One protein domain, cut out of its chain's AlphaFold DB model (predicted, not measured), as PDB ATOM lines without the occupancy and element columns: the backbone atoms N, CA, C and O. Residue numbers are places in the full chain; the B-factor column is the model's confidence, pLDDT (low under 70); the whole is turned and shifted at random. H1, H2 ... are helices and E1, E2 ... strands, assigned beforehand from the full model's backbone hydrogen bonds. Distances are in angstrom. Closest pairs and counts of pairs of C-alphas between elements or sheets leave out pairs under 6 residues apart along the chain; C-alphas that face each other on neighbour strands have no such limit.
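AT A GLANCE: This is residues 115 to 197 of the 197 residues of an uncharacterized protein of Bacteroidetes bacterium (UniProt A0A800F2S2). A three-stranded antiparallel sheet has one short helix, H2, along one face over its edge strand E1, and a longer helix, H1, lies farther out beyond H2, away from the sheet. The looping stretch of residues 147 to 166, with no named element, leads from the end of H2 to the start of E1, while residues 131 to 136 stick out free where H1 turns into H2. The printed part has 83 residues with two named helices and three named strands, in the order H1, H2, E1, E2, E3, and its class is mixed, helices and strands. The sheet's order is E1, E2, E3. The whole is only just loose, close to compact, with a radius of gyration of the C-alphas of 14.5 A and spans of 40 by 32 by 19 A.

HOW THE PARTS SIT: E1, residues 167 to 174, E2, residues 177 to 184, and E3, residues 189 to 196, form a meander, each strand the antiparallel neighbour of the one before. E1 and E2 are a hairpin at 169 degrees between directions, with N 168 and O 183 within hydrogen-bond range at 2.8 A. E2 and E3 are a hairpin at 161 degrees, with N 182 and O 191 within hydrogen-bond range at 2.8 A. H2, residues 138 to 146, is on the sheet at a height over the sheet of 9.0 A. It lies over E1 and runs along the strands, at 23 degrees to E1 on the local plane; their closest C-alphas, those of Glu 138 and Lys 172, are 7.1 A apart. H1, residues 116 to 132, is close to H2 but not clearly touching it, the closest C-alphas being those of Trp 129 and Phe 144, 7.6 A apart. The two helices run opposite ways at a shallow tilt of 34 degrees, only just short of steep. H1 is not on the sheet and is apart from E1, E2 and E3. In H1 and H2 every O i to N i+4 pair is within hydrogen-bond range.

IN THESE COORDINATES: E1 measures 23.2 A from first to last C-alpha, E2 23.0 A and E3 23.6 A. E1 begins at C-alpha 167, (12.492, 48.539, -46.827), and E3 ends at C-alpha 196, (16.189, 26.043, -40.765). H2 measures 12.2 A. H1 measures 24.2 A and begins at C-alpha 116, (31.667, 56.866, -58.668).

THE WHOLE: The two C-alphas farthest apart, those of Asp 161 and Asn 175, are 41.1 A apart. The printed part has no cut, and Leu 197 is the chain's last residue. The link from H2 to E1 is long, with 20 residues; the links H1 to H2, E1 to E2 and E2 to E3 are tight. The mean pLDDT of the printed part is 91.6, and no printed residue is under 70.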
ATOM      1  N   ASN A 115      26.775  57.248 -59.176       88.56
ATOM      2  CA  ASN A 115      28.051  57.449 -59.856       88.56
ATOM      3  C   ASN A 115      29.231  57.163 -58.905       88.56
ATOM      4  O   ASN A 115      29.045  56.989 -57.698       88.56
ATOM      5  N   GLU A 116      30.450  57.149 -59.443       89.50
ATOM      6  CA  GLU A 116      31.667  56.866 -58.668       89.50
ATOM      7  C   GLU A 116      31.856  57.803 -57.468       89.50
ATOM      8  O   GLU A 116      32.179  57.346 -56.373       89.50
ATOM      9  N   THR A 117      31.563  59.099 -57.613       92.38
ATOM     10  CA  THR A 117      31.645  60.061 -56.503       92.38
ATOM     11  C   THR A 117      30.741  59.661 -55.334       92.38
ATOM     12  O   THR A 117      31.175  59.652 -54.180       92.38
ATOM     13  N   VAL A 118      29.492  59.278 -55.616       91.94
ATOM     14  CA  VAL A 118      28.544  58.847 -54.581       91.94
ATOM     15  C   VAL A 118      28.935  57.492 -53.992       91.94
ATOM     16  O   VAL A 118      28.879  57.325 -52.771       91.94
ATOM     17  N   LYS A 119      29.374  56.534 -54.822       92.38
ATOM     18  CA  LYS A 119      29.882  55.236 -54.342       92.38
ATOM     19  C   LYS A 119      31.046  55.436 -53.364       92.38
ATOM     20  O   LYS A 119      31.025  54.859 -52.277       92.38
ATOM     21  N   ASN A 120      31.986  56.324 -53.686       93.81
ATOM     22  CA  ASN A 120      33.116  56.662 -52.818       93.81
ATOM     23  C   ASN A 120      32.672  57.319 -51.501       93.81
ATOM     24  O   ASN A 120      33.173  56.939 -50.441       93.81
ATOM     25  N   LYS A 121      31.688  58.236 -51.522       94.31
ATOM     26  CA  LYS A 121      31.118  58.818 -50.286       94.31
ATOM     27  C   LYS A 121      30.510  57.730 -49.390       94.31
ATOM     28  O   LYS A 121      30.812  57.677 -48.199       94.31
ATOM     29  N   ARG A 122      29.701  56.828 -49.958       94.88
ATOM     30  CA  ARG A 122      29.082  55.705 -49.223       94.88
ATOM     31  C   ARG A 122      30.132  54.741 -48.664       94.88
ATOM     32  O   ARG A 122      30.019  54.324 -47.514       94.88
ATOM     33  N   GLN A 123      31.179  54.448 -49.434       96.00
ATOM     34  CA  GLN A 123      32.305  53.635 -48.975       96.00
ATOM     35  C   GLN A 123      33.051  54.307 -47.813       96.00
ATOM     36  O   GLN A 123      33.415  53.635 -46.851       96.00
ATOM     37  N   GLY A 124      33.233  55.630 -47.857       95.19
ATOM     38  CA  GLY A 124      33.814  56.404 -46.756       95.19
ATOM     39  C   GLY A 124      32.986  56.326 -45.469       95.19
ATOM     40  O   GLY A 124      33.546  56.095 -44.394       95.19
ATOM     41  N   LEU A 125      31.656  56.442 -45.578       94.88
ATOM     42  CA  LEU A 125      30.735  56.260 -44.446       94.88
ATOM     43  C   LEU A 125      30.843  54.847 -43.862       94.88
ATOM     44  O   LEU A 125      30.960  54.694 -42.648       94.88
ATOM     45  N   PHE A 126      30.870  53.825 -44.716       96.25
ATOM     46  CA  PHE A 126      31.007  52.435 -44.287       96.25
ATOM     47  C   PHE A 126      32.350  52.157 -43.610       96.25
ATOM     48  O   PHE A 126      32.379  51.560 -42.541       96.25
ATOM     49  N   ASN A 127      33.459  52.646 -44.169       95.88
ATOM     50  CA  ASN A 127      34.783  52.495 -43.562       95.88
ATOM     51  C   ASN A 127      34.865  53.199 -42.199       95.88
ATOM     52  O   ASN A 127      35.463  52.670 -41.263       95.88
ATOM     53  N   SER A 128      34.246  54.377 -42.077       94.88
ATOM     54  CA  SER A 128      34.167  55.103 -40.805       94.88
ATOM     55  C   SER A 128      33.341  54.328 -39.781       94.88
ATOM     56  O   SER A 128      33.766  54.178 -38.639       94.88
ATOM     57  N   TRP A 129      32.201  53.774 -40.201       95.31
ATOM     58  CA  TRP A 129      31.377  52.913 -39.358       95.31
ATOM     59  C   TRP A 129      32.146  51.660 -38.915       95.31
ATOM     60  O   TRP A 129      32.200  51.390 -37.722       95.31
ATOM     61  N   LEU A 130      32.836  50.959 -39.819       95.12
ATOM     62  CA  LEU A 130      33.651  49.789 -39.466       95.12
ATOM     63  C   LEU A 130      34.740  50.107 -38.435       95.12
ATOM     64  O   LEU A 130      34.990  49.290 -37.554       95.12
ATOM     65  N   LYS A 131      35.382  51.278 -38.539       94.50
ATOM     66  CA  LYS A 131      36.438  51.712 -37.611       94.50
ATOM     67  C   LYS A 131      35.899  52.062 -36.223       94.50
ATOM     68  O   LYS A 131      36.589  51.841 -35.233       94.50
ATOM     69  N   ASN A 132      34.700  52.635 -36.164       92.19
ATOM     70  CA  ASN A 132      34.112  53.147 -34.927       92.19
ATOM     71  C   ASN A 132      33.257  52.109 -34.185       92.19
ATOM     72  O   ASN A 132      32.801  52.394 -33.083       92.19
ATOM     73  N   ASN A 133      33.043  50.928 -34.769       89.31
ATOM     74  CA  ASN A 133      32.236  49.867 -34.179       89.31
ATOM     75  C   ASN A 133      33.080  48.618 -33.945       89.31
ATOM     76  O   ASN A 133      33.699  48.090 -34.867       89.31
ATOM     77  N   SER A 134      33.076  48.136 -32.703       82.50
ATOM     78  CA  SER A 134      33.701  46.871 -32.304       82.50
ATOM     79  C   SER A 134      32.743  45.681 -32.393       82.50
ATOM     80  O   SER A 134      33.188  44.536 -32.359       82.50
ATOM     81  N   GLU A 135      31.438  45.940 -32.506       83.06
ATOM     82  CA  GLU A 135      30.399  44.923 -32.617       83.06
ATOM     83  C   GLU A 135      29.652  45.041 -33.947       83.06
ATOM     84  O   GLU A 135      29.184  46.109 -34.330       83.06
ATOM     85  N   TYR A 136      29.497  43.912 -34.640       87.06
ATOM     86  CA  TYR A 136      28.765  43.818 -35.906       87.06
ATOM     87  C   TYR A 136      27.511  42.963 -35.730       87.06
ATOM     88  O   TYR A 136      27.300  41.963 -36.419       87.06
ATOM     89  N   ASN A 137      26.707  43.318 -34.730       90.12
ATOM     90  CA  ASN A 137      25.428  42.669 -34.499       90.12
ATOM     91  C   ASN A 137      24.355  43.230 -35.461       90.12
ATOM     92  O   ASN A 137      24.546  44.237 -36.141       90.12
ATOM     93  N   GLU A 138      23.224  42.535 -35.550       91.94
ATOM     94  CA  GLU A 138      22.127  42.884 -36.461       91.94
ATOM     95  C   GLU A 138      21.569  44.288 -36.213       91.94
ATOM     96  O   GLU A 138      21.276  44.998 -37.173       91.94
ATOM     97  N   HIS A 139      21.473  44.705 -34.949       92.00
ATOM     98  CA  HIS A 139      20.971  46.023 -34.586       92.00
ATOM     99  C   HIS A 139      21.872  47.128 -35.146       92.00
ATOM    100  O   HIS A 139      21.385  47.998 -35.864       92.00
ATOM    101  N   GLU A 140      23.185  47.039 -34.917       94.06
ATOM    102  CA  GLU A 140      24.163  48.018 -35.416       94.06
ATOM    103  C   GLU A 140      24.190  48.084 -36.950       94.06
ATOM    104  O   GLU A 140      24.234  49.166 -37.544       94.06
ATOM    105  N   ILE A 141      24.097  46.932 -37.624       94.81
ATOM    106  CA  ILE A 141      24.034  46.873 -39.093       94.81
ATOM    107  C   ILE A 141      22.749  47.535 -39.605       94.81
ATOM    108  O   ILE A 141      22.788  48.282 -40.587       94.81
ATOM    109  N   MET A 142      21.610  47.278 -38.961       94.19
ATOM    110  CA  MET A 142      20.329  47.886 -39.329       94.19
ATOM    111  C   MET A 142      20.334  49.396 -39.083       94.19
ATOM    112  O   MET A 142      19.866  50.144 -39.943       94.19
ATOM    113  N   GLN A 143      20.917  49.859 -37.974       93.12
ATOM    114  CA  GLN A 143      21.090  51.284 -37.694       93.12
ATOM    115  C   GLN A 143      21.968  51.969 -38.746       93.12
ATOM    116  O   GLN A 143      21.580  53.016 -39.267       93.12
ATOM    117  N   PHE A 144      23.091  51.357 -39.142       94.94
ATOM    118  CA  PHE A 144      23.923  51.874 -40.234       94.94
ATOM    119  C   PHE A 144      23.124  52.038 -41.533       94.94
ATOM    120  O   PHE A 144      23.217  53.068 -42.200       94.94
ATOM    121  N   HIS A 145      22.285  51.056 -41.875       94.62
ATOM    122  CA  HIS A 145      21.440  51.127 -43.070       94.62
ATOM    123  C   HIS A 145      20.257  52.099 -42.941       94.62
ATOM    124  O   HIS A 145      19.671  52.490 -43.952       94.62
ATOM    125  N   HIS A 146      19.921  52.517 -41.720       91.75
ATOM    126  CA  HIS A 146      18.912  53.534 -41.439       91.75
ATOM    127  C   HIS A 146      19.492  54.954 -41.338       91.75
ATOM    128  O   HIS A 146      18.719  55.910 -41.262       91.75
ATOM    129  N   LEU A 147      20.824  55.094 -41.361       90.69
ATOM    130  CA  LEU A 147      21.530  56.354 -41.159       90.69
ATOM    131  C   LEU A 147      21.022  57.446 -42.106       90.69
ATOM    132  O   LEU A 147      21.080  57.319 -43.335       90.69
ATOM    133  N   GLU A 148      20.573  58.546 -41.510       88.44
ATOM    134  CA  GLU A 148      20.282  59.778 -42.229       88.44
ATOM    135  C   GLU A 148      21.564  60.594 -42.381       88.44
ATOM    136  O   GLU A 148      22.381  60.685 -41.466       88.44
ATOM    137  N   THR A 149      21.756  61.173 -43.561       88.38
ATOM    138  CA  THR A 149      22.937  61.976 -43.884       88.38
ATOM    139  C   THR A 149      22.519  63.369 -44.325       88.38
ATOM    140  O   THR A 149      21.382  63.575 -44.743       88.38
ATOM    141  N   ASP A 150      23.476  64.292 -44.335       89.25
ATOM    142  CA  ASP A 150      23.344  65.633 -44.915       89.25
ATOM    143  C   ASP A 150      22.901  65.641 -46.393       89.25
ATOM    144  O   ASP A 150      22.283  66.593 -46.859       89.25
ATOM    145  N   ASP A 151      23.179  64.557 -47.120       91.19
ATOM    146  CA  ASP A 151      22.746  64.322 -48.496       91.19
ATOM    147  C   ASP A 151      21.743  63.153 -48.570       91.19
ATOM    148  O   ASP A 151      22.115  62.030 -48.923       91.19
ATOM    149  N   PRO A 152      20.457  63.370 -48.243       89.38
ATOM    150  CA  PRO A 152      19.460  62.301 -48.188       89.38
ATOM    151  C   PRO A 152      19.218  61.626 -49.549       89.38
ATOM    152  O   PRO A 152      18.775  60.479 -49.601       89.38
ATOM    153  N   LYS A 153      19.546  62.288 -50.667       91.12
ATOM    154  CA  LYS A 153      19.390  61.720 -52.016       91.12
ATOM    155  C   LYS A 153      20.451  60.664 -52.333       91.12
ATOM    156  O   LYS A 153      20.205  59.817 -53.196       91.12
ATOM    157  N   ASN A 154      21.603  60.710 -51.662       89.94
ATOM    158  CA  ASN A 154      22.754  59.839 -51.925       89.94
ATOM    159  C   ASN A 154      23.281  59.089 -50.685       89.94
ATOM    160  O   ASN A 154      24.169  58.241 -50.819       89.94
ATOM    161  N   GLY A 155      22.731  59.370 -49.503       91.06
ATOM    162  CA  GLY A 155      23.031  58.691 -48.245       91.06
ATOM    163  C   GLY A 155      22.707  57.198 -48.260       91.06
ATOM    164  O   GLY A 155      22.107  56.687 -49.209       91.06
ATOM    165  N   ILE A 156      23.111  56.485 -47.202       93.31
ATOM    166  CA  ILE A 156      22.907  55.030 -47.087       93.31
ATOM    167  C   ILE A 156      21.421  54.687 -47.228       93.31
ATOM    168  O   ILE A 156      21.073  53.894 -48.110       93.31
ATOM    169  N   ARG A 157      20.564  55.367 -46.454       93.06
ATOM    170  CA  ARG A 157      19.115  55.411 -46.669       93.06
ATOM    171  C   ARG A 157      18.785  56.481 -47.710       93.06
ATOM    172  O   ARG A 157      18.883  57.675 -47.440       93.06
ATOM    173  N   MET A 158      18.369  56.048 -48.896       92.50
ATOM    174  CA  MET A 158      18.057  56.948 -50.006       92.50
ATOM    175  C   MET A 158      16.647  57.531 -49.865       92.50
ATOM    176  O   MET A 158      15.667  56.791 -49.763       92.50
ATOM    177  N   LYS A 159      16.531  58.855 -49.957       91.31
ATOM    178  CA  LYS A 159      15.269  59.598 -50.039       91.31
ATOM    179  C   LYS A 159      15.308  60.520 -51.269       91.31
ATOM    180  O   LYS A 159      15.873  61.611 -51.217       91.31
ATOM    181  N   ARG A 160      14.748  60.070 -52.397       90.88
ATOM    182  CA  ARG A 160      14.476  60.897 -53.590       90.88
ATOM    183  C   ARG A 160      12.972  60.883 -53.864       90.88
ATOM    184  O   ARG A 160      12.295  59.941 -53.467       90.88
ATOM    185  N   ASP A 161      12.481  61.884 -54.586       85.12
ATOM    186  CA  ASP A 161      11.038  62.092 -54.782       85.12
ATOM    187  C   ASP A 161      10.354  60.928 -55.520       85.12
ATOM    188  O   ASP A 161       9.237  60.551 -55.187       85.12
ATOM    189  N   LEU A 162      11.042  60.324 -56.498       83.25
ATOM    190  CA  LEU A 162      10.514  59.214 -57.309       83.25
ATOM    191  C   LEU A 162      10.995  57.827 -56.865       83.25
ATOM    192  O   LEU A 162      10.355  56.824 -57.168       83.25
ATOM    193  N   PHE A 163      12.135  57.755 -56.174       82.75
ATOM    194  CA  PHE A 163      12.752  56.499 -55.754       82.75
ATOM    195  C   PHE A 163      13.343  56.668 -54.359       82.75
ATOM    196  O   PHE A 163      14.231  57.494 -54.141       82.75
ATOM    197  N   CYS A 164      12.902  55.854 -53.411       91.12
ATOM    198  CA  CYS A 164      13.410  55.876 -52.047       91.12
ATOM    199  C   CYS A 164      13.621  54.457 -51.518       91.12
ATOM    200  O   CYS A 164      13.133  53.474 -52.081       91.12
ATOM    201  N   SER A 165      14.382  54.345 -50.436       91.75
ATOM    202  CA  SER A 165      14.477  53.113 -49.663       91.75
ATOM    203  C   SER A 165      13.125  52.841 -49.000       91.75
ATOM    204  O   SER A 165      12.733  53.554 -48.078       91.75
ATOM    205  N   VAL A 166      12.428  51.808 -49.473       92.31
ATOM    206  CA  VAL A 166      11.105  51.401 -48.964       92.31
ATOM    207  C   VAL A 166      11.180  50.318 -47.893       92.31
ATOM    208  O   VAL A 166      10.250  50.157 -47.112       92.31
ATOM    209  N   SER A 167      12.291  49.586 -47.821       92.62
ATOM    210  CA  SER A 167      12.492  48.539 -46.827       92.62
ATOM    211  C   SER A 167      13.969  48.296 -46.531       92.62
ATOM    212  O   SER A 167      14.851  48.719 -47.284       92.62
ATOM    213  N   LEU A 168      14.221  47.606 -45.422       94.56
ATOM    214  CA  LEU A 168      15.501  47.004 -45.066       94.56
ATOM    215  C   LEU A 168      15.293  45.500 -44.888       94.56
ATOM    216  O   LEU A 168      14.293  45.068 -44.321       94.56
ATOM    217  N   SER A 169      16.237  44.696 -45.366       94.94
ATOM    218  CA  SER A 169      16.278  43.258 -45.094       94.94
ATOM    219  C   SER A 169      17.637  42.891 -44.533       94.94
ATOM    220  O   SER A 169      18.655  43.137 -45.179       94.94
ATOM    221  N   CYS A 170      17.643  42.284 -43.353       95.88
ATOM    222  CA  CYS A 170      18.835  41.729 -42.735       95.88
ATOM    223  C   CYS A 170      18.686  40.216 -42.644       95.88
ATOM    224  O   CYS A 170      17.671  39.718 -42.160       95.88
ATOM    225  N   ILE A 171      19.696  39.487 -43.113       95.81
ATOM    226  CA  ILE A 171      19.776  38.042 -42.931       95.81
ATOM    227  C   ILE A 171      20.999  37.756 -42.077       95.81
ATOM    228  O   ILE A 171      22.130  38.063 -42.458       95.81
ATOM    229  N   LYS A 172      20.762  37.131 -40.929       95.25
ATOM    230  CA  LYS A 172      21.794  36.739 -39.979       95.25
ATOM    231  C   LYS A 172      21.838  35.227 -39.900       95.25
ATOM    232  O   LYS A 172      20.824  34.568 -39.690       95.25
ATOM    233  N   LYS A 173      23.037  34.670 -40.030       93.25
ATOM    234  CA  LYS A 173      23.279  33.238 -39.877       93.25
ATOM    235  C   LYS A 173      24.302  32.992 -38.781       93.25
ATOM    236  O   LYS A 173      25.436  33.453 -38.878       93.25
ATOM    237  N   ILE A 174      23.920  32.199 -37.787       91.69
ATOM    238  CA  ILE A 174      24.823  31.680 -36.757       91.69
ATOM    239  C   ILE A 174      24.629  30.169 -36.705       91.69
ATOM    240  O   ILE A 174      23.543  29.681 -36.390       91.69
ATOM    241  N   ASN A 175      25.684  29.413 -37.016       89.00
ATOM    242  CA  ASN A 175      25.622  27.954 -37.128       89.00
ATOM    243  C   ASN A 175      24.488  27.526 -38.079       89.00
ATOM    244  O   ASN A 175      24.494  27.938 -39.239       89.00
ATOM    245  N   ASN A 176      23.516  26.746 -37.606       87.94
ATOM    246  CA  ASN A 176      22.375  26.277 -38.403       87.94
ATOM    247  C   ASN A 176      21.128  27.167 -38.275       87.94
ATOM    248  O   ASN A 176      20.098  26.858 -38.869       87.94
ATOM    249  N   ASN A 177      21.207  28.251 -37.501       91.81
ATOM    250  CA  ASN A 177      20.099  29.178 -37.320       91.81
ATOM    251  C   ASN A 177      20.250  30.340 -38.294       91.81
ATOM    252  O   ASN A 177      21.301  30.990 -38.335       91.81
ATOM    253  N   ILE A 178      19.194  30.594 -39.058       94.88
ATOM    254  CA  ILE A 178      19.094  31.746 -39.945       94.88
ATOM    255  C   ILE A 178      17.893  32.566 -39.487       94.88
ATOM    256  O   ILE A 178      16.795  32.026 -39.381       94.88
ATOM    257  N   SER A 179      18.097  33.850 -39.217       95.38
ATOM    258  CA  SER A 179      17.014  34.813 -39.039       95.38
ATOM    259  C   SER A 179      16.985  35.770 -40.220       95.38
ATOM    260  O   SER A 179      18.029  36.156 -40.753       95.38
ATOM    261  N   TRP A 180      15.780  36.132 -40.640       95.50
ATOM    262  CA  TRP A 180      15.542  37.171 -41.627       95.50
ATOM    263  C   TRP A 180      14.633  38.224 -41.009       95.50
ATOM    264  O   TRP A 180      13.455  37.970 -40.772       95.50
ATOM    265  N   THR A 181      15.191  39.409 -40.790       95.38
ATOM    266  CA  THR A 181      14.456  40.600 -40.367       95.38
ATOM    267  C   THR A 181      14.127  41.460 -41.579       95.38
ATOM    268  O   THR A 181      15.017  41.843 -42.344       95.38
ATOM    269  N   TYR A 182      12.850  41.760 -41.774       94.12
ATOM    270  CA  TYR A 182      12.342  42.673 -42.791       94.12
ATOM    271  C   TYR A 182      11.699  43.874 -42.102       94.12
ATOM    272  O   TYR A 182      10.729  43.717 -41.361       94.12
ATOM    273  N   LYS A 183      12.214  45.073 -42.370       94.31
ATOM    274  CA  LYS A 183      11.638  46.333 -41.900       94.31
ATOM    275  C   LYS A 183      11.051  47.099 -43.075       94.31
ATOM    276  O   LYS A 183      11.785  47.529 -43.963       94.31
ATOM    277  N   ASP A 184       9.740  47.287 -43.063       93.25
ATOM    278  CA  ASP A 184       9.027  48.169 -43.977       93.25
ATOM    279  C   ASP A 184       9.190  49.618 -43.499       93.25
ATOM    280  O   ASP A 184       8.736  49.981 -42.416       93.25
ATOM    281  N   LEU A 185       9.864  50.451 -44.292       92.00
ATOM    282  CA  LEU A 185      10.162  51.839 -43.930       92.00
ATOM    283  C   LEU A 185       8.997  52.799 -44.206       92.00
ATOM    284  O   LEU A 185       9.085  53.961 -43.810       92.00
ATOM    285  N   ILE A 186       7.950  52.345 -44.902       90.06
ATOM    286  CA  ILE A 186       6.755  53.140 -45.211       90.06
ATOM    287  C   ILE A 186       5.737  52.994 -44.081       90.06
ATOM    288  O   ILE A 186       5.192  53.986 -43.606       90.06
ATOM    289  N   SER A 187       5.481  51.756 -43.654       93.06
ATOM    290  CA  SER A 187       4.525  51.452 -42.581       93.06
ATOM    291  C   SER A 187       5.154  51.375 -41.185       93.06
ATOM    292  O   SER A 187       4.419  51.214 -40.215       93.06
ATOM    293  N   ASP A 188       6.486  51.473 -41.102       91.88
ATOM    294  CA  ASP A 188       7.303  51.290 -39.891       91.88
ATOM    295  C   ASP A 188       6.997  49.981 -39.149       91.88
ATOM    296  O   ASP A 188       6.906  49.916 -37.924       91.88
ATOM    297  N   LYS A 189       6.810  48.907 -39.923       93.88
ATOM    298  CA  LYS A 189       6.573  47.556 -39.408       93.88
ATOM    299  C   LYS A 189       7.802  46.691 -39.587       93.88
ATOM    300  O   LYS A 189       8.468  46.743 -40.619       93.88
ATOM    301  N   GLU A 190       8.051  45.846 -38.600       94.31
ATOM    302  CA  GLU A 190       9.140  44.883 -38.613       94.31
ATOM    303  C   GLU A 190       8.595  43.459 -38.511       94.31
ATOM    304  O   GLU A 190       7.646  43.187 -37.776       94.31
ATOM    305  N   TYR A 191       9.199  42.560 -39.279       93.19
ATOM    306  CA  TYR A 191       8.846  41.154 -39.373       93.19
ATOM    307  C   TYR A 191      10.122  40.335 -39.234       93.19
ATOM    308  O   TYR A 191      11.123  40.648 -39.878       93.19
ATOM    309  N   VAL A 192      10.086  39.282 -38.422       94.12
ATOM    310  CA  VAL A 192      11.241  38.412 -38.191       94.12
ATOM    311  C   VAL A 192      10.832  36.972 -38.436       94.12
ATOM    312  O   VAL A 192       9.920  36.460 -37.791       94.12
ATOM    313  N   GLU A 193      11.543  36.312 -39.341       92.62
ATOM    314  CA  GLU A 193      11.350  34.902 -39.660       92.62
ATOM    315  C   GLU A 193      12.585  34.093 -39.269       92.62
ATOM    316  O   GLU A 193      13.721  34.477 -39.552       92.62
ATOM    317  N   SER A 194      12.362  32.949 -38.620       92.00
ATOM    318  CA  SER A 194      13.420  31.999 -38.264       92.00
ATOM    319  C   SER A 194      13.376  30.791 -39.187       92.00
ATOM    320  O   SER A 194      12.370  30.092 -39.292       92.00
ATOM    321  N   LEU A 195      14.500  30.521 -39.840       86.56
ATOM    322  CA  LEU A 195      14.628  29.540 -40.905       86.56
ATOM    323  C   LEU A 195      15.625  28.448 -40.504       86.56
ATOM    324  O   LEU A 195      16.663  28.709 -39.891       86.56
ATOM    325  N   LYS A 196      15.305  27.208 -40.886       77.06
ATOM    326  CA  LYS A 196      16.189  26.043 -40.765       77.06
ATOM    327  C   LYS A 196      16.477  25.515 -42.171       77.06
ATOM    328  O   LYS A 196      15.570  24.984 -42.815       77.06
ATOM    329  N   LEU A 197      17.715  25.705 -42.630       72.31
ATOM    330  CA  LEU A 197      18.227  25.317 -43.952       72.31
ATOM    331  C   LEU A 197      19.414  24.359 -43.843       72.31
ATOM    332  O   LEU A 197      20.293  24.596 -42.985       72.31
TER     333      LEU A 197